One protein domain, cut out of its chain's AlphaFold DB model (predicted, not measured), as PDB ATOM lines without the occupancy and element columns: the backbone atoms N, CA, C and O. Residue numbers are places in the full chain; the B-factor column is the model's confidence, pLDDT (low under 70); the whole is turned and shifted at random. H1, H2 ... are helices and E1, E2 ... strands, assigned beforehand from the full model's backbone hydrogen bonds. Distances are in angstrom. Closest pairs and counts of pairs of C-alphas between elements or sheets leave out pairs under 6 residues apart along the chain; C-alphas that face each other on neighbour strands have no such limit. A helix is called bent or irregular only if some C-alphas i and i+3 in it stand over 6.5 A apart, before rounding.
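Overview. This is residues 416 to 549 of the 578 residues of an uncharacterized protein of Streptococcus criceti HS-6 (UniProt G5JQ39). A small three-stranded sheet forms a wall, with the helix arm H2b and the helix H5 crossing over one face of it. At one end of the long axis H1 and H2a make a helical hairpin; at the other H3 and H4, linked by the long loop of residues 502 to 514, extend away from the sheet. The printed part has 134 residues with five named helices and three named strands, in the order E1 H1 H2 E2 E3 H3 H4 H5; the sheet runs E1 E2 E3 and is mixed, and the class is mostly helix. The whole is compact, with a radius of gyration of the C-alphas of 15.9 A and spans of 53 by 35 by 27 A.

Along the chain. E1 is residues 416 to 418, its first C-alpha at (324.397, 345.337, 208.646). E2 is residues 470 to 475, 15.4 A long, and E3 residues 479 to 484, 16.7 A. H1 is residues 419 to 428. H2, residues 434 to 457, was assigned as one helix by its hydrogen bonds but is bent, with C-alphas 442 and 445 6.6 A apart; its arms are H2a, residues 434 to 442, and H2b, residues 445 to 457, 18.4 A. H3 is residues 490 to 501, 16.1 A. H4, residues 515 to 528, 16.7 A, is irregular: C-alphas 523 and 526 are 8.7 A apart. H5, residues 534 to 543, ends with C-alpha 543 at (333.012, 344.507, 204.821).

Arrangement. E1 and E2 are parallel, with N 417 and O 472 2.9 A apart, within hydrogen-bond range. E2 and E3 form an antiparallel hairpin, with N 473 and O 481 at 2.9 A. E1, H1 and H2, E2 make a strand-helix-strand unit, two parallel neighbour strands with helices between, its crossover right-handed. H2b and H5 are on the same face, two layers, at heights over the sheet of 9.1 A and 10.7 A; both run across the strands. H1 only grazes the sheet with residues 419 to 422. H1 and H2a, a helical hairpin, touch at Val 426 and Lys 437, closest C-alphas 6.8 A apart. H2b, with residues 447 to 451 alone, touches H4; the closest C-alphas, of Gln 447 and Phe 524, are 4.4 A apart. H3 and H4 are close but not clearly touching, with closest C-alphas, of Ile 499 and Ser 517, 7.2 A apart. Every O i to N i+4 pair is within hydrogen-bond range in H1, H2a, H2b, H3 and H5; in H4, 7 of 10 are.

Size, cuts and confidence. The two C-alphas farthest apart, of Pro 430 and Asp 507, are 52.8 A apart. The printed part has no cut. The links H2 to E2 and H3 to H4 are long. Mean pLDDT of the printed part is 79.1; residues 464 to 468, 488, 500 to 518 and 548 to 549 are under 70.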
ATOM      1  N   ASN A 416     324.802 344.067 208.049       84.38
ATOM      2  CA  ASN A 416     324.397 345.337 208.646       84.38
ATOM      3  C   ASN A 416     325.597 346.288 208.666       84.38
ATOM      4  O   ASN A 416     326.682 345.923 209.114       84.38
ATOM      5  N   VAL A 417     325.417 347.509 208.168       86.69
ATOM      6  CA  VAL A 417     326.481 348.516 208.095       86.69
ATOM      7  C   VAL A 417     325.942 349.854 208.560       86.69
ATOM      8  O   VAL A 417     324.962 350.371 208.023       86.69
ATOM      9  N   ASN A 418     326.642 350.469 209.507       88.44
ATOM     10  CA  ASN A 418     326.410 351.857 209.868       88.44
ATOM     11  C   ASN A 418     327.365 352.749 209.086       88.44
ATOM     12  O   ASN A 418     328.563 352.830 209.360       88.44
ATOM     13  N   PHE A 419     326.806 353.439 208.100       90.00
ATOM     14  CA  PHE A 419     327.568 354.225 207.147       90.00
ATOM     15  C   PHE A 419     328.280 355.424 207.791       90.00
ATOM     16  O   PHE A 419     329.293 355.881 207.271       90.00
ATOM     17  N   HIS A 420     327.828 355.893 208.960       86.50
ATOM     18  CA  HIS A 420     328.541 356.939 209.706       86.50
ATOM     19  C   HIS A 420     329.886 356.430 210.216       86.50
ATOM     20  O   HIS A 420     330.898 357.101 210.038       86.50
ATOM     21  N   LYS A 421     329.923 355.200 210.746       86.38
ATOM     22  CA  LYS A 421     331.177 354.560 211.169       86.38
ATOM     23  C   LYS A 421     332.125 354.364 209.988       86.38
ATOM     24  O   LYS A 421     333.320 354.579 210.132       86.38
ATOM     25  N   VAL A 422     331.596 354.023 208.809       85.94
ATOM     26  CA  VAL A 422     332.393 353.920 207.574       85.94
ATOM     27  C   VAL A 422     333.074 355.256 207.251       85.94
ATOM     28  O   VAL A 422     334.277 355.282 206.989       85.94
ATOM     29  N   ILE A 423     332.329 356.367 207.299       86.50
ATOM     30  CA  ILE A 423     332.861 357.721 207.069       86.50
ATOM     31  C   ILE A 423     333.954 358.053 208.096       86.50
ATOM     32  O   ILE A 423     335.029 358.534 207.725       86.50
ATOM     33  N   ASP A 424     333.710 357.763 209.374       85.38
ATOM     34  CA  ASP A 424     334.675 357.996 210.451       85.38
ATOM     35  C   ASP A 424     335.958 357.180 210.246       85.38
ATOM     36  O   ASP A 424     337.061 357.725 210.333       85.38
ATOM     37  N   CYS A 425     335.837 355.908 209.864       84.94
ATOM     38  CA  CYS A 425     336.976 355.035 209.595       84.94
ATOM     39  C   CYS A 425     337.823 355.518 208.414       84.94
ATOM     40  O   CYS A 425     339.050 355.512 208.512       84.94
ATOM     41  N   VAL A 426     337.210 356.016 207.332       85.62
ATOM     42  CA  VAL A 426     337.951 356.665 206.231       85.62
ATOM     43  C   VAL A 426     338.693 357.903 206.738       85.62
ATOM     44  O   VAL A 426     339.857 358.129 206.391       85.62
ATOM     45  N   ASN A 427     338.058 358.695 207.605       82.06
ATOM     46  CA  ASN A 427     338.671 359.877 208.206       82.06
ATOM     47  C   ASN A 427     339.873 359.553 209.100       82.06
ATOM     48  O   ASN A 427     340.769 360.391 209.224       82.06
ATOM     49  N   THR A 428     339.946 358.363 209.685       83.12
ATOM     50  CA  THR A 428     341.027 357.980 210.606       83.12
ATOM     51  C   THR A 428     342.004 356.953 210.034       83.12
ATOM     52  O   THR A 428     342.958 356.594 210.722       83.12
ATOM     53  N   HIS A 429     341.813 356.487 208.795       79.69
ATOM     54  CA  HIS A 429     342.600 355.382 208.244       79.69
ATOM     55  C   HIS A 429     344.084 355.763 208.040       79.69
ATOM     56  O   HIS A 429     344.380 356.682 207.272       79.69
ATOM     57  N   PRO A 430     345.041 355.063 208.682       71.81
ATOM     58  CA  PRO A 430     346.445 355.486 208.725       71.81
ATOM     59  C   PRO A 430     347.228 355.210 207.433       71.81
ATOM     60  O   PRO A 430     348.266 355.826 207.213       71.81
ATOM     61  N   GLN A 431     346.754 354.282 206.595       77.44
ATOM     62  CA  GLN A 431     347.431 353.859 205.358       77.44
ATOM     63  C   GLN A 431     346.820 354.426 204.067       77.44
ATOM     64  O   GLN A 431     347.336 354.155 202.989       77.44
ATOM     65  N   LEU A 432     345.730 355.192 204.163       79.44
ATOM     66  CA  LEU A 432     345.129 355.850 203.002       79.44
ATOM     67  C   LEU A 432     345.875 357.156 202.733       79.44
ATOM     68  O   LEU A 432     346.043 357.975 203.644       79.44
ATOM     69  N   ASP A 433     346.328 357.354 201.498       83.81
ATOM     70  CA  ASP A 433     346.957 358.611 201.125       83.81
ATOM     71  C   ASP A 433     345.932 359.764 201.095       83.81
ATOM     72  O   ASP A 433     344.715 359.579 201.202       83.81
ATOM     73  N   LYS A 434     346.429 361.004 201.034       81.31
ATOM     74  CA  LYS A 434     345.560 362.188 201.113       81.31
ATOM     75  C   LYS A 434     344.641 362.335 199.900       81.31
ATOM     76  O   LYS A 434     343.577 362.930 200.056       81.31
ATOM     77  N   GLU A 435     345.061 361.864 198.732       84.75
ATOM     78  CA  GLU A 435     344.329 362.029 197.478       84.75
ATOM     79  C   GLU A 435     343.177 361.026 197.406       84.75
ATOM     80  O   GLU A 435     342.023 361.425 197.249       84.75
ATOM     81  N   ASP A 436     343.453 359.753 197.680       83.38
ATOM     82  CA  ASP A 436     342.459 358.684 197.767       83.38
ATOM     83  C   ASP A 436     341.420 358.976 198.845       83.38
ATOM     84  O   ASP A 436     340.213 358.840 198.628       83.38
ATOM     85  N   LYS A 437     341.863 359.475 200.001       84.62
ATOM     86  CA  LYS A 437     340.958 359.892 201.074       84.62
ATOM     87  C   LYS A 437     340.021 361.016 200.637       84.62
ATOM     88  O   LYS A 437     338.834 360.982 200.960       84.62
ATOM     89  N   GLN A 438     340.523 362.006 199.899       85.88
ATOM     90  CA  GLN A 438     339.686 363.078 199.355       85.88
ATOM     91  C   GLN A 438     338.725 362.560 198.283       85.88
ATOM     92  O   GLN A 438     337.563 362.961 198.286       85.88
ATOM     93  N   ASN A 439     339.166 361.647 197.420       86.12
ATOM     94  CA  ASN A 439     338.314 361.030 196.405       86.12
ATOM     95  C   ASN A 439     337.172 360.227 197.046       86.12
ATOM     96  O   ASN A 439     336.015 360.373 196.654       86.12
ATOM     97  N   ILE A 440     337.456 359.444 198.090       88.06
ATOM     98  CA  ILE A 440     336.422 358.688 198.805       88.06
ATOM     99  C   ILE A 440     335.420 359.639 199.478       88.06
ATOM    100  O   ILE A 440     334.213 359.504 199.272       88.06
ATOM    101  N   LEU A 441     335.900 360.622 200.246       87.81
ATOM    102  CA  LEU A 441     335.040 361.509 201.040       87.81
ATOM    103  C   LEU A 441     334.231 362.496 200.187       87.81
ATOM    104  O   LEU A 441     333.081 362.776 200.514       87.81
ATOM    105  N   ASN A 442     334.814 363.025 199.109       88.88
ATOM    106  CA  ASN A 442     334.192 364.087 198.314       88.88
ATOM    107  C   ASN A 442     333.466 363.570 197.067       88.88
ATOM    108  O   ASN A 442     332.652 364.301 196.506       88.88
ATOM    109  N   ILE A 443     333.761 362.346 196.615       87.44
ATOM    110  CA  ILE A 443     333.194 361.787 195.380       87.44
ATOM    111  C   ILE A 443     332.410 360.509 195.678       87.44
ATOM    112  O   ILE A 443     331.200 360.485 195.457       87.44
ATOM    113  N   LEU A 444     333.058 359.461 196.200       89.62
ATOM    114  CA  LEU A 444     332.417 358.148 196.360       89.62
ATOM    115  C   LEU A 444     331.265 358.179 197.374       89.62
ATOM    116  O   LEU A 444     330.173 357.708 197.069       89.62
ATOM    117  N   ILE A 445     331.489 358.746 198.564       91.25
ATOM    118  CA  ILE A 445     330.499 358.767 199.653       91.25
ATOM    119  C   ILE A 445     329.245 359.577 199.282       91.25
ATOM    120  O   ILE A 445     328.146 359.032 199.412       91.25
ATOM    121  N   PRO A 446     329.346 360.823 198.772       91.75
ATOM    122  CA  PRO A 446     328.170 361.575 198.337       91.75
ATOM    123  C   PRO A 446     327.387 360.864 197.232       91.75
ATOM    124  O   PRO A 446     326.159 360.810 197.283       91.75
ATOM    125  N   GLN A 447     328.082 360.265 196.258       91.31
ATOM    126  CA  GLN A 447     327.421 359.500 195.200       91.31
ATOM    127  C   GLN A 447     326.763 358.219 195.735       91.31
ATOM    128  O   GLN A 447     325.684 357.862 195.272       91.31
ATOM    129  N   ALA A 448     327.349 357.544 196.730       91.81
ATOM    130  CA  ALA A 448     326.737 356.377 197.368       91.81
ATOM    131  C   ALA A 448     325.416 356.742 198.063       91.81
ATOM    132  O   ALA A 448     324.415 356.058 197.870       91.81
ATOM    133  N   ILE A 449     325.386 357.854 198.808       92.31
ATOM    134  CA  ILE A 449     324.162 358.344 199.469       92.31
ATOM    135  C   ILE A 449     323.082 358.662 198.435       92.31
ATOM    136  O   ILE A 449     321.945 358.222 198.592       92.31
ATOM    137  N   ASN A 450     323.441 359.356 197.352       90.62
ATOM    138  CA  ASN A 450     322.499 359.660 196.277       90.62
ATOM    139  C   ASN A 450     321.938 358.390 195.622       90.62
ATOM    140  O   ASN A 450     320.750 358.339 195.315       90.62
ATOM    141  N   MET A 451     322.775 357.366 195.416       90.44
ATOM    142  CA  MET A 451     322.334 356.062 194.917       90.44
ATOM    143  C   MET A 451     321.350 355.402 195.889       90.44
ATOM    144  O   MET A 451     320.320 354.894 195.453       90.44
ATOM    145  N   PHE A 452     321.634 355.421 197.196       92.12
ATOM    146  CA  PHE A 452     320.740 354.853 198.207       92.12
ATOM    147  C   PHE A 452     319.385 355.565 198.230       92.12
ATOM    148  O   PHE A 452     318.348 354.912 198.116       92.12
ATOM    149  N   ASP A 453     319.380 356.895 198.311       90.25
ATOM    150  CA  ASP A 453     318.138 357.670 198.287       90.25
ATOM    151  C   ASP A 453     317.343 357.378 197.000       90.25
ATOM    152  O   ASP A 453     316.148 357.097 197.067       90.25
ATOM    153  N   TYR A 454     318.012 357.306 195.844       87.31
ATOM    154  CA  TYR A 454     317.363 357.017 194.564       87.31
ATOM    155  C   TYR A 454     316.736 355.614 194.501       87.31
ATOM    156  O   TYR A 454     315.576 355.478 194.102       87.31
ATOM    157  N   VAL A 455     317.474 354.572 194.911       87.56
ATOM    158  CA  VAL A 455     316.985 353.177 194.958       87.56
ATOM    159  C   VAL A 455     315.759 353.066 195.860       87.56
ATOM    160  O   VAL A 455     314.790 352.394 195.505       87.56
ATOM    161  N   LYS A 456     315.781 353.757 197.002       88.12
ATOM    162  CA  LYS A 456     314.680 353.768 197.962       88.12
ATOM    163  C   LYS A 456     313.449 354.509 197.432       88.12
ATOM    164  O   LYS A 456     312.348 353.969 197.491       88.12
ATOM    165  N   GLU A 457     313.623 355.711 196.883       87.19
ATOM    166  CA  GLU A 457     312.532 356.534 196.332       87.19
ATOM    167  C   GLU A 457     311.773 355.835 195.198       87.19
ATOM    168  O   GLU A 457     310.552 355.962 195.101       87.19
ATOM    169  N   HIS A 458     312.480 355.067 194.366       83.50
ATOM    170  CA  HIS A 458     311.903 354.368 193.214       83.50
ATOM    171  C   HIS A 458     311.494 352.918 193.523       83.50
ATOM    172  O   HIS A 458     311.004 352.213 192.644       83.50
ATOM    173  N   GLY A 459     311.659 352.460 194.770       82.38
ATOM    174  CA  GLY A 459     311.226 351.130 195.204       82.38
ATOM    175  C   GLY A 459     312.058 349.968 194.650       82.38
ATOM    176  O   GLY A 459     311.574 348.833 194.653       82.38
ATOM    177  N   TYR A 460     313.297 350.227 194.218       85.38
ATOM    178  CA  TYR A 460     314.228 349.210 193.713       85.38
ATOM    179  C   TYR A 460     314.990 348.469 194.821       85.38
ATOM    180  O   TYR A 460     315.967 347.776 194.542       85.38
ATOM    181  N   GLU A 461     314.595 348.630 196.084       83.19
ATOM    182  CA  GLU A 461     315.243 347.943 197.201       83.19
ATOM    183  C   GLU A 461     315.328 346.434 196.955       83.19
ATOM    184  O   GLU A 461     314.403 345.801 196.431       83.19
ATOM    185  N   TYR A 462     316.460 345.845 197.341       81.94
ATOM    186  CA  TYR A 462     316.648 344.413 197.187       81.94
ATOM    187  C   TYR A 462     315.686 343.676 198.124       81.94
ATOM    188  O   TYR A 462     315.817 343.748 199.343       81.94
ATOM    189  N   ARG A 463     314.705 342.978 197.543       74.88
ATOM    190  CA  ARG A 463     313.674 342.236 198.291       74.88
ATOM    191  C   ARG A 463     314.028 340.775 198.562       74.88
ATOM    192  O   ARG A 463     313.308 340.124 199.307       74.88
ATOM    193  N   GLY A 464     315.089 340.263 197.937       65.38
ATOM    194  CA  GLY A 464     315.594 338.922 198.223       65.38
ATOM    195  C   GLY A 464     316.381 338.890 199.531       65.38
ATOM    196  O   GLY A 464     316.541 339.912 200.209       65.38
ATOM    197  N   GLU A 465     316.929 337.723 199.857       54.00
ATOM    198  CA  GLU A 465     317.716 337.542 201.085       54.00
ATOM    199  C   GLU A 465     319.104 336.938 200.882       54.00
ATOM    200  O   GLU A 465     319.863 336.864 201.839       54.00
ATOM    201  N   ASP A 466     319.473 336.612 199.640       54.66
ATOM    202  CA  ASP A 466     320.727 335.911 199.338       54.66
ATOM    203  C   ASP A 466     321.719 336.680 198.477       54.66
ATOM    204  O   ASP A 466     321.359 337.257 197.445       54.66
ATOM    205  N   GLY A 467     322.979 336.666 198.910       64.12
ATOM    206  CA  GLY A 467     324.097 337.294 198.223       64.12
ATOM    207  C   GLY A 467     325.120 337.890 199.186       64.12
ATOM    208  O   GLY A 467     324.798 338.743 200.009       64.12
ATOM    209  N   ASP A 468     326.390 337.538 198.987       67.25
ATOM    210  CA  ASP A 468     327.534 338.041 199.772       67.25
ATOM    211  C   ASP A 468     327.753 339.560 199.653       67.25
ATOM    212  O   ASP A 468     328.581 340.151 200.350       67.25
ATOM    213  N   THR A 469     326.997 340.187 198.753       82.25
ATOM    214  CA  THR A 469     327.035 341.606 198.404       82.25
ATOM    215  C   THR A 469     325.745 342.337 198.792       82.25
ATOM    216  O   THR A 469     325.495 343.442 198.306       82.25
ATOM    217  N   ILE A 470     324.903 341.736 199.647       85.69
ATOM    218  CA  ILE A 470     323.720 342.401 200.201       85.69
ATOM    219  C   ILE A 470     324.066 343.083 201.513       85.69
ATOM    220  O   ILE A 470     324.556 342.456 202.454       85.69
ATOM    221  N   TYR A 471     323.690 344.353 201.595       86.94
ATOM    222  CA  TYR A 471     323.890 345.175 202.773       86.94
ATOM    223  C   TYR A 471     322.568 345.794 203.234       86.94
ATOM    224  O   TYR A 471     321.784 346.303 202.427       86.94
ATOM    225  N   ASN A 472     322.346 345.776 204.548       88.88
ATOM    226  CA  ASN A 472     321.390 346.641 205.231       88.88
ATOM    227  C   ASN A 472     322.170 347.851 205.750       88.88
ATOM    228  O   ASN A 472     322.960 347.733 206.685       88.88
ATOM    229  N   ILE A 473     321.962 349.013 205.144       90.50
ATOM    230  CA  ILE A 473     322.785 350.194 205.408       90.50
ATOM    231  C   ILE A 473     321.961 351.206 206.193       90.50
ATOM    232  O   ILE A 473     320.919 351.654 205.713       90.50
ATOM    233  N   LEU A 474     322.451 351.592 207.372       90.56
ATOM    234  CA  LEU A 474     321.967 352.735 208.144       90.56
ATOM    235  C   LEU A 474     322.799 353.977 207.781       90.56
ATOM    236  O   LEU A 474     324.015 353.998 207.983       90.56
ATOM    237  N   TYR A 475     322.160 355.017 207.250       90.25
ATOM    238  CA  TYR A 475     322.803 356.246 206.772       90.25
ATOM    239  C   TYR A 475     321.908 357.479 206.996       90.25
ATOM    240  O   TYR A 475     320.701 357.363 207.191       90.25
ATOM    241  N   GLY A 476     322.491 358.682 206.997       80.75
ATOM    242  CA  GLY A 476     321.769 359.919 207.333       80.75
ATOM    243  C   GLY A 476     321.095 359.897 208.717       80.75
ATOM    244  O   GLY A 476     321.409 359.065 209.563       80.75
ATOM    245  N   GLU A 477     320.140 360.796 208.964       79.94
ATOM    246  CA  GLU A 477     319.371 360.849 210.223       79.94
ATOM    247  C   GLU A 477     318.410 359.643 210.367       79.94
ATOM    248  O   GLU A 477     317.193 359.774 210.271       79.94
ATOM    249  N   GLY A 478     318.957 358.437 210.556       76.12
ATOM    250  CA  GLY A 478     318.206 357.201 210.789       76.12
ATOM    251  C   GLY A 478     317.581 356.557 209.546       76.12
ATOM    252  O   GLY A 478     316.652 355.762 209.684       76.12
ATOM    253  N   LYS A 479     318.044 356.872 208.326       89.69
ATOM    254  CA  LYS A 479     317.538 356.213 207.110       89.69
ATOM    255  C   LYS A 479     318.153 354.823 206.966       89.69
ATOM    256  O   LYS A 479     319.352 354.644 207.142       89.69
ATOM    257  N   GLN A 480     317.336 353.853 206.567       90.94
ATOM    258  CA  GLN A 480     317.780 352.497 206.243       90.94
ATOM    259  C   GLN A 480     317.473 352.154 204.783       90.94
ATOM    260  O   GLN A 480     316.426 352.562 204.272       90.94
ATOM    261  N   ILE A 481     318.364 351.407 204.131       91.00
ATOM    262  CA  ILE A 481     318.129 350.796 202.817       91.00
ATOM    263  C   ILE A 481     318.680 349.374 202.775       91.00
ATOM    264  O   ILE A 481     319.751 349.111 203.327       91.00
ATOM    265  N   ARG A 482     317.976 348.473 202.084       89.19
ATOM    266  CA  ARG A 482     318.521 347.169 201.691       89.19
ATOM    267  C   ARG A 482     318.913 347.183 200.215       89.19
ATOM    268  O   ARG A 482     318.075 347.397 199.337       89.19
ATOM    269  N   ILE A 483     320.188 346.927 199.928       88.50
ATOM    270  CA  ILE A 483     320.725 346.972 198.564       88.50
ATOM    271  C   ILE A 483     321.678 345.805 198.298       88.50
ATOM    272  O   ILE A 483     322.462 345.416 199.159       88.50
ATOM    273  N   ASN A 484     321.604 345.253 197.087       88.00
ATOM    274  CA  ASN A 484     322.550 344.270 196.565       88.00
ATOM    275  C   ASN A 484     323.548 345.005 195.657       88.00
ATOM    276  O   ASN A 484     323.128 345.646 194.698       88.00
ATOM    277  N   LEU A 485     324.845 344.942 195.955       87.12
ATOM    278  CA  LEU A 485     325.897 345.646 195.210       87.12
ATOM    279  C   LEU A 485     326.629 344.773 194.174       87.12
ATOM    280  O   LEU A 485     327.627 345.216 193.611       87.12
ATOM    281  N   SER A 486     326.132 343.567 193.882       83.31
ATOM    282  CA  SER A 486     326.673 342.720 192.808       83.31
ATOM    283  C   SER A 486     326.627 343.402 191.436       83.31
ATOM    284  O   SER A 486     325.810 344.286 191.163       83.31
ATOM    285  N   GLU A 487     327.497 342.956 190.530       70.94
ATOM    286  CA  GLU A 487     327.589 343.486 189.164       70.94
ATOM    287  C   GLU A 487     326.256 343.401 188.398       70.94
ATOM    288  O   GLU A 487     325.918 344.319 187.653       70.94
ATOM    289  N   ASN A 488     325.460 342.359 188.671       67.56
ATOM    290  CA  ASN A 488     324.164 342.079 188.044       67.56
ATOM    291  C   ASN A 488     322.971 342.353 188.971       67.56
ATOM    292  O   ASN A 488     321.935 341.689 188.875       67.56
ATOM    293  N   ALA A 489     323.106 343.296 189.903       78.38
ATOM    294  CA  ALA A 489     322.049 343.570 190.863       78.38
ATOM    295  C   ALA A 489     320.732 343.964 190.170       78.38
ATOM    296  O   ALA A 489     320.697 344.814 189.279       78.38
ATOM    297  N   LYS A 490     319.624 343.366 190.617       76.69
ATOM    298  CA  LYS A 490     318.301 343.554 190.006       76.69
ATOM    299  C   LYS A 490     317.879 345.028 189.925       76.69
ATOM    300  O   LYS A 490     317.388 345.452 188.891       76.69
ATOM    301  N   TRP A 491     318.156 345.821 190.962       82.81
ATOM    302  CA  TRP A 491     317.851 347.257 190.979       82.81
ATOM    303  C   TRP A 491     318.526 348.022 189.834       82.81
ATOM    304  O   TRP A 491     317.949 348.953 189.284       82.81
ATOM    305  N   HIS A 492     319.742 347.620 189.454       81.12
ATOM    306  CA  HIS A 492     320.487 348.240 188.367       81.12
ATOM    307  C   HIS A 492     319.821 347.937 187.020       81.12
ATOM    308  O   HIS A 492     319.678 348.831 186.185       81.12
ATOM    309  N   LEU A 493     319.372 346.691 186.829       78.50
ATOM    310  CA  LEU A 493     318.635 346.267 185.640       78.50
ATOM    311  C   LEU A 493     317.266 346.953 185.547       78.50
ATOM    312  O   LEU A 493     316.963 347.541 184.511       78.50
ATOM    313  N   ASP A 494     316.486 346.913 186.627       81.06
ATOM    314  CA  ASP A 494     315.144 347.500 186.711       81.06
ATOM    315  C   ASP A 494     315.207 349.010 186.447       81.06
ATOM    316  O   ASP A 494     314.460 349.534 185.625       81.06
ATOM    317  N   MET A 495     316.188 349.702 187.032       79.88
ATOM    318  CA  MET A 495     316.429 351.117 186.757       79.88
ATOM    319  C   MET A 495     316.777 351.369 185.281       79.88
ATOM    320  O   MET A 495     316.240 352.292 184.672       79.88
ATOM    321  N   CYS A 496     317.659 350.565 184.674       77.25
ATOM    322  CA  CYS A 496     317.982 350.702 183.248       77.25
ATOM    323  C   CYS A 496     316.752 350.466 182.354       77.25
ATOM    324  O   CYS A 496     316.575 351.168 181.356       77.25
ATOM    325  N   MET A 497     315.896 349.505 182.710       77.25
ATOM    326  CA  MET A 497     314.648 349.224 181.999       77.25
ATOM    327  C   MET A 497     313.631 350.357 182.150       77.25
ATOM    328  O   MET A 497     313.028 350.756 181.156       77.25
ATOM    329  N   ASP A 498     313.470 350.926 183.342       75.81
ATOM    330  CA  ASP A 498     312.556 352.049 183.579       75.81
ATOM    331  C   ASP A 498     312.982 353.305 182.814       75.81
ATOM    332  O   ASP A 498     312.148 354.020 182.256       75.81
ATOM    333  N   ILE A 499     314.291 353.545 182.713       71.44
ATOM    334  CA  ILE A 499     314.838 354.587 181.839       71.44
ATOM    335  C   ILE A 499     314.463 354.291 180.381       71.44
ATOM    336  O   ILE A 499     313.961 355.176 179.692       71.44
ATOM    337  N   ALA A 500     314.670 353.057 179.914       68.50
ATOM    338  CA  ALA A 500     314.451 352.664 178.519       68.50
ATOM    339  C   ALA A 500     312.971 352.609 178.088       68.50
ATOM    340  O   ALA A 500     312.680 352.769 176.903       68.50
ATOM    341  N   THR A 501     312.044 352.356 179.014       66.31
ATOM    342  CA  THR A 501     310.618 352.106 178.724       66.31
ATOM    343  C   THR A 501     309.719 353.328 178.904       66.31
ATOM    344  O   THR A 501     308.567 353.310 178.458       66.31
ATOM    345  N   LYS A 502     310.220 354.416 179.503       64.12
ATOM    346  CA  LYS A 502     309.483 355.684 179.567       64.12
ATOM    347  C   LYS A 502     309.154 356.184 178.152       64.12
ATOM    348  O   LYS A 502     310.005 356.134 177.265       64.12
ATOM    349  N   PRO A 503     307.917 356.663 177.911       54.19
ATOM    350  CA  PRO A 503     307.445 356.978 176.571       54.19
ATOM    351  C   PRO A 503     308.322 358.055 175.932       54.19
ATOM    352  O   PRO A 503     308.331 359.207 176.367       54.19
ATOM    353  N   LEU A 504     309.033 357.645 174.878       50.59
ATOM    354  CA  LEU A 504     309.801 358.483 173.965       50.59
ATOM    355  C   LEU A 504     308.995 359.733 173.597       50.59
ATOM    356  O   LEU A 504     308.094 359.714 172.761       50.59
ATOM    357  N   LYS A 505     309.357 360.861 174.198       50.00
ATOM    358  CA  LYS A 505     309.176 362.165 173.571       50.00
ATOM    359  C   LYS A 505     310.552 362.739 173.311       50.00
ATOM    360  O   LYS A 505     310.984 363.613 174.057       50.00
ATOM    361  N   ARG A 506     311.197 362.220 172.259       53.59
ATOM    362  CA  ARG A 506     312.074 362.921 171.299       53.59
ATOM    363  C   ARG A 506     312.841 361.879 170.479       53.59
ATOM    364  O   ARG A 506     313.887 361.404 170.899       53.59
ATOM    365  N   ASP A 507     312.338 361.583 169.283       53.28
ATOM    366  CA  ASP A 507     312.872 360.578 168.343       53.28
ATOM    367  C   ASP A 507     314.313 360.834 167.836       53.28
ATOM    368  O   ASP A 507     314.791 360.117 166.965       53.28
ATOM    369  N   ASN A 508     315.030 361.832 168.369       57.09
ATOM    370  CA  ASN A 508     316.345 362.267 167.883       57.09
ATOM    371  C   ASN A 508     317.405 362.463 168.983       57.09
ATOM    372  O   ASN A 508     318.511 362.903 168.674       57.09
ATOM    373  N   GLU A 509     317.104 362.177 170.253       56.31
ATOM    374  CA  GLU A 509     318.071 362.332 171.348       56.31
ATOM    375  C   GLU A 509     318.661 360.969 171.727       56.31
ATOM    376  O   GLU A 509     317.937 360.030 172.062       56.31
ATOM    377  N   ALA A 510     319.992 360.853 171.678       57.84
ATOM    378  CA  ALA A 510     320.682 359.661 172.162       57.84
ATOM    379  C   ALA A 510     320.336 359.424 173.650       57.84
ATOM    380  O   ALA A 510     320.160 360.402 174.379       57.84
ATOM    381  N   PRO A 511     320.345 358.173 174.157       55.19
ATOM    382  CA  PRO A 511     320.148 357.880 175.587       55.19
ATOM    383  C   PRO A 511     321.109 358.651 176.515       55.19
ATOM    384  O   PRO A 511     320.896 358.789 177.717       55.19
ATOM    385  N   SER A 512     322.204 359.190 175.963       55.50
ATOM    386  CA  SER A 512     323.125 360.087 176.656       55.50
ATOM    387  C   SER A 512     322.551 361.468 177.018       55.50
ATOM    388  O   SER A 512     323.112 362.138 177.880       55.50
ATOM    389  N   GLN A 513     321.462 361.896 176.375       56.69
ATOM    390  CA  GLN A 513     320.889 363.245 176.462       56.69
ATOM    391  C   GLN A 513     319.583 363.318 177.268       56.69
ATOM    392  O   GLN A 513     319.101 364.417 177.538       56.69
ATOM    393  N   TRP A 514     319.029 362.176 177.683       64.50
ATOM    394  CA  TRP A 514     317.799 362.129 178.472       64.50
ATOM    395  C   TRP A 514     318.014 362.758 179.850       64.50
ATOM    396  O   TRP A 514     319.037 362.519 180.495       64.50
ATOM    397  N   SER A 515     317.050 363.558 180.312       64.56
ATOM    398  CA  SER A 515     317.142 364.282 181.586       64.56
ATOM    399  C   SER A 515     317.372 363.354 182.775       64.56
ATOM    400  O   SER A 515     318.250 363.647 183.582       64.56
ATOM    401  N   GLU A 516     316.679 362.211 182.849       65.38
ATOM    402  CA  GLU A 516     316.894 361.237 183.927       65.38
ATOM    403  C   GLU A 516     318.249 360.531 183.807       65.38
ATOM    404  O   GLU A 516     318.948 360.345 184.797       65.38
ATOM    405  N   SER A 517     318.691 360.191 182.593       66.31
ATOM    406  CA  SER A 517     320.014 359.581 182.385       66.31
ATOM    407  C   SER A 517     321.163 360.557 182.644       66.31
ATOM    408  O   SER A 517     322.298 360.131 182.874       66.31
ATOM    409  N   LYS A 518     320.904 361.862 182.549       68.88
ATOM    410  CA  LYS A 518     321.829 362.911 182.966       68.88
ATOM    411  C   LYS A 518     321.814 363.058 184.485       68.88
ATOM    412  O   LYS A 518     322.871 363.019 185.092       68.88
ATOM    413  N   GLU A 519     320.636 363.114 185.096       71.25
ATOM    414  CA  GLU A 519     320.470 363.178 186.549       71.25
ATOM    415  C   GLU A 519     321.130 361.993 187.270       71.25
ATOM    416  O   GLU A 519     321.845 362.198 188.244       71.25
ATOM    417  N   ILE A 520     320.976 360.768 186.762       74.06
ATOM    418  CA  ILE A 520     321.613 359.562 187.316       74.06
ATOM    419  C   ILE A 520     323.137 359.630 187.189       74.06
ATOM    420  O   ILE A 520     323.853 359.338 188.149       74.06
ATOM    421  N   ARG A 521     323.650 360.063 186.027       72.25
ATOM    422  CA  ARG A 521     325.094 360.261 185.822       72.25
ATOM    423  C   ARG A 521     325.664 361.337 186.738       72.25
ATOM    424  O   ARG A 521     326.741 361.142 187.294       72.25
ATOM    425  N   ASP A 522     324.934 362.428 186.914       74.06
ATOM    426  CA  ASP A 522     325.355 363.559 187.735       74.06
ATOM    427  C   ASP A 522     325.282 363.219 189.236       74.06
ATOM    428  O   ASP A 522     326.131 363.661 190.009       74.06
ATOM    429  N   LYS A 523     324.300 362.409 189.664       78.31
ATOM    430  CA  LYS A 523     324.076 362.075 191.080       78.31
ATOM    431  C   LYS A 523     324.890 360.883 191.583       78.31
ATOM    432  O   LYS A 523     325.347 360.935 192.724       78.31
ATOM    433  N   PHE A 524     325.049 359.821 190.789       85.00
ATOM    434  CA  PHE A 524     325.751 358.595 191.201       85.00
ATOM    435  C   PHE A 524     326.371 357.813 190.024       85.00
ATOM    436  O   PHE A 524     326.527 356.590 190.066       85.00
ATOM    437  N   GLY A 525     326.762 358.533 188.966       80.25
ATOM    438  CA  GLY A 525     327.324 357.994 187.726       80.25
ATOM    439  C   GLY A 525     328.591 357.154 187.886       80.25
ATOM    440  O   GLY A 525     328.868 356.304 187.040       80.25
ATOM    441  N   ILE A 526     329.353 357.357 188.967       84.19
ATOM    442  CA  ILE A 526     330.614 356.644 189.195       84.19
ATOM    443  C   ILE A 526     330.410 355.129 189.278       84.19
ATOM    444  O   ILE A 526     331.208 354.380 188.727       84.19
ATOM    445  N   PHE A 527     329.284 354.669 189.830       83.50
ATOM    446  CA  PHE A 527     328.975 353.242 189.952       83.50
ATOM    447  C   PHE A 527     328.639 352.555 188.623       83.50
ATOM    448  O   PHE A 527     328.461 351.338 188.616       83.50
ATOM    449  N   PHE A 528     328.540 353.294 187.515       76.19
ATOM    450  CA  PHE A 528     328.308 352.752 186.170       76.19
ATOM    451  C   PHE A 528     329.574 352.730 185.310       76.19
ATOM    452  O   PHE A 528     329.561 352.185 184.210       76.19
ATOM    453  N   MET A 529     330.663 353.342 185.779       78.00
ATOM    454  CA  MET A 529     331.929 353.365 185.056       78.00
ATOM    455  C   MET A 529     332.772 352.163 185.480       78.00
ATOM    456  O   MET A 529     333.310 352.164 186.585       78.00
ATOM    457  N   GLU A 530     332.924 351.168 184.600       70.00
ATOM    458  CA  GLU A 530     333.734 349.962 184.866       70.00
ATOM    459  C   GLU A 530     335.153 350.308 185.343       70.00
ATOM    460  O   GLU A 530     335.634 349.744 186.316       70.00
ATOM    461  N   ALA A 531     335.793 351.316 184.740       75.44
ATOM    462  CA  ALA A 531     337.150 351.739 185.099       75.44
ATOM    463  C   ALA A 531     337.282 352.389 186.495       75.44
ATOM    464  O   ALA A 531     338.398 352.679 186.922       75.44
ATOM    465  N   SER A 532     336.174 352.676 187.190       78.44
ATOM    466  CA  SER A 532     336.198 353.396 188.473       78.44
ATOM    467  C   SER A 532     336.415 352.505 189.697       78.44
ATOM    468  O   SER A 532     336.761 353.023 190.754       78.44
ATOM    469  N   ASN A 533     336.150 351.194 189.598       82.69
ATOM    470  CA  ASN A 533     336.126 350.254 190.729       82.69
ATOM    471  C   ASN A 533     335.301 350.739 191.949       82.69
ATOM    472  O   ASN A 533     335.528 350.309 193.083       82.69
ATOM    473  N   ALA A 534     334.325 351.634 191.743       86.06
ATOM    474  CA  ALA A 534     333.596 352.295 192.828       86.06
ATOM    475  C   ALA A 534     332.737 351.326 193.656       86.06
ATOM    476  O   ALA A 534     332.709 351.430 194.882       86.06
ATOM    477  N   ARG A 535     332.067 350.359 193.005       87.06
ATOM    478  CA  ARG A 535     331.273 349.323 193.700       87.06
ATOM    479  C   ARG A 535     332.158 348.441 194.575       87.06
ATOM    480  O   ARG A 535     331.862 348.270 195.751       87.06
ATOM    481  N   GLU A 536     333.265 347.948 194.024       87.44
ATOM    482  CA  GLU A 536     334.209 347.094 194.751       87.44
ATOM    483  C   GLU A 536     334.835 347.832 195.944       87.44
ATOM    484  O   GLU A 536     334.912 347.294 197.047       87.44
ATOM    485  N   THR A 537     335.221 349.095 195.751       88.25
ATOM    486  CA  THR A 537     335.763 349.940 196.825       88.25
ATOM    487  C   THR A 537     334.741 350.143 197.944       88.25
ATOM    488  O   THR A 537     335.073 349.975 199.118       88.25
ATOM    489  N   LEU A 538     333.485 350.441 197.593       90.06
ATOM    490  CA  LEU A 538     332.401 350.599 198.563       90.06
ATOM    491  C   LEU A 538     332.126 349.295 199.332       90.06
ATOM    492  O   LEU A 538     331.986 349.327 200.551       90.06
ATOM    493  N   MET A 539     332.116 348.148 198.645       89.62
ATOM    494  CA  MET A 539     331.955 346.834 199.278       89.62
ATOM    495  C   MET A 539     333.083 346.526 200.266       89.62
ATOM    496  O   MET A 539     332.808 346.155 201.403       89.62
ATOM    497  N   ARG A 540     334.349 346.761 199.890       87.75
ATOM    498  CA  ARG A 540     335.497 346.577 200.799       87.75
ATOM    499  C   ARG A 540     335.388 347.459 202.044       87.75
ATOM    500  O   ARG A 540     335.703 347.015 203.149       87.75
ATOM    501  N   MET A 541     334.920 348.699 201.879       88.00
ATOM    502  CA  MET A 541     334.663 349.609 202.999       88.00
ATOM    503  C   MET A 541     333.553 349.085 203.915       88.00
ATOM    504  O   MET A 541     333.682 349.193 205.132       88.00
ATOM    505  N   PHE A 542     332.492 348.504 203.356       90.56
ATOM    506  CA  PHE A 542     331.400 347.903 204.125       90.56
ATOM    507  C   PHE A 542     331.834 346.662 204.881       90.56
ATOM    508  O   PHE A 542     331.609 346.585 206.085       90.56
ATOM    509  N   ASP A 543     332.519 345.742 204.211       83.25
ATOM    510  CA  ASP A 543     333.012 344.507 204.821       83.25
ATOM    511  C   ASP A 543     334.002 344.788 205.965       83.25
ATOM    512  O   ASP A 543     334.049 344.048 206.943       83.25
ATOM    513  N   SER A 544     334.740 345.901 205.896       83.94
ATOM    514  CA  SER A 544     335.653 346.338 206.966       83.94
ATOM    515  C   SER A 544     334.953 347.038 208.144       83.94
ATOM    516  O   SER A 544     335.602 347.338 209.142       83.94
ATOM    517  N   ASN A 545     333.659 347.356 208.027       84.31
ATOM    518  CA  ASN A 545     332.897 348.178 208.978       84.31
ATOM    519  C   ASN A 545     331.509 347.592 209.279       84.31
ATOM    520  O   ASN A 545     330.550 348.331 209.529       84.31
ATOM    521  N   LEU A 546     331.394 346.267 209.229       81.88
ATOM    522  CA  LEU A 546     330.166 345.568 209.579       81.88
ATOM    523  C   LEU A 546     329.773 345.899 211.023       81.88
ATOM    524  O   LEU A 546     330.596 345.838 211.939       81.88
ATOM    525  N   GLU A 547     328.504 346.247 211.238       74.94
ATOM    526  CA  GLU A 547     327.940 346.185 212.578       74.94
ATOM    527  C   GLU A 547     327.819 344.711 212.942       74.94
ATOM    528  O   GLU A 547     327.071 343.955 212.321       74.94
ATOM    529  N   ILE A 548     328.621 344.298 213.920       58.34
ATOM    530  CA  ILE A 548     328.607 342.943 214.453       58.34
ATOM    531  C   ILE A 548     327.335 342.803 215.298       58.34
ATOM    532  O   ILE A 548     327.372 342.918 216.517       58.34
ATOM    533  N   ASP A 549     326.206 342.569 214.635       57.47
ATOM    534  CA  ASP A 549     325.004 341.961 215.223       57.47
ATOM    535  C   ASP A 549     325.089 340.432 215.042       57.47
ATOM    536  O   ASP A 549     324.147 339.756 214.632       57.47
TER     537      ASP A 549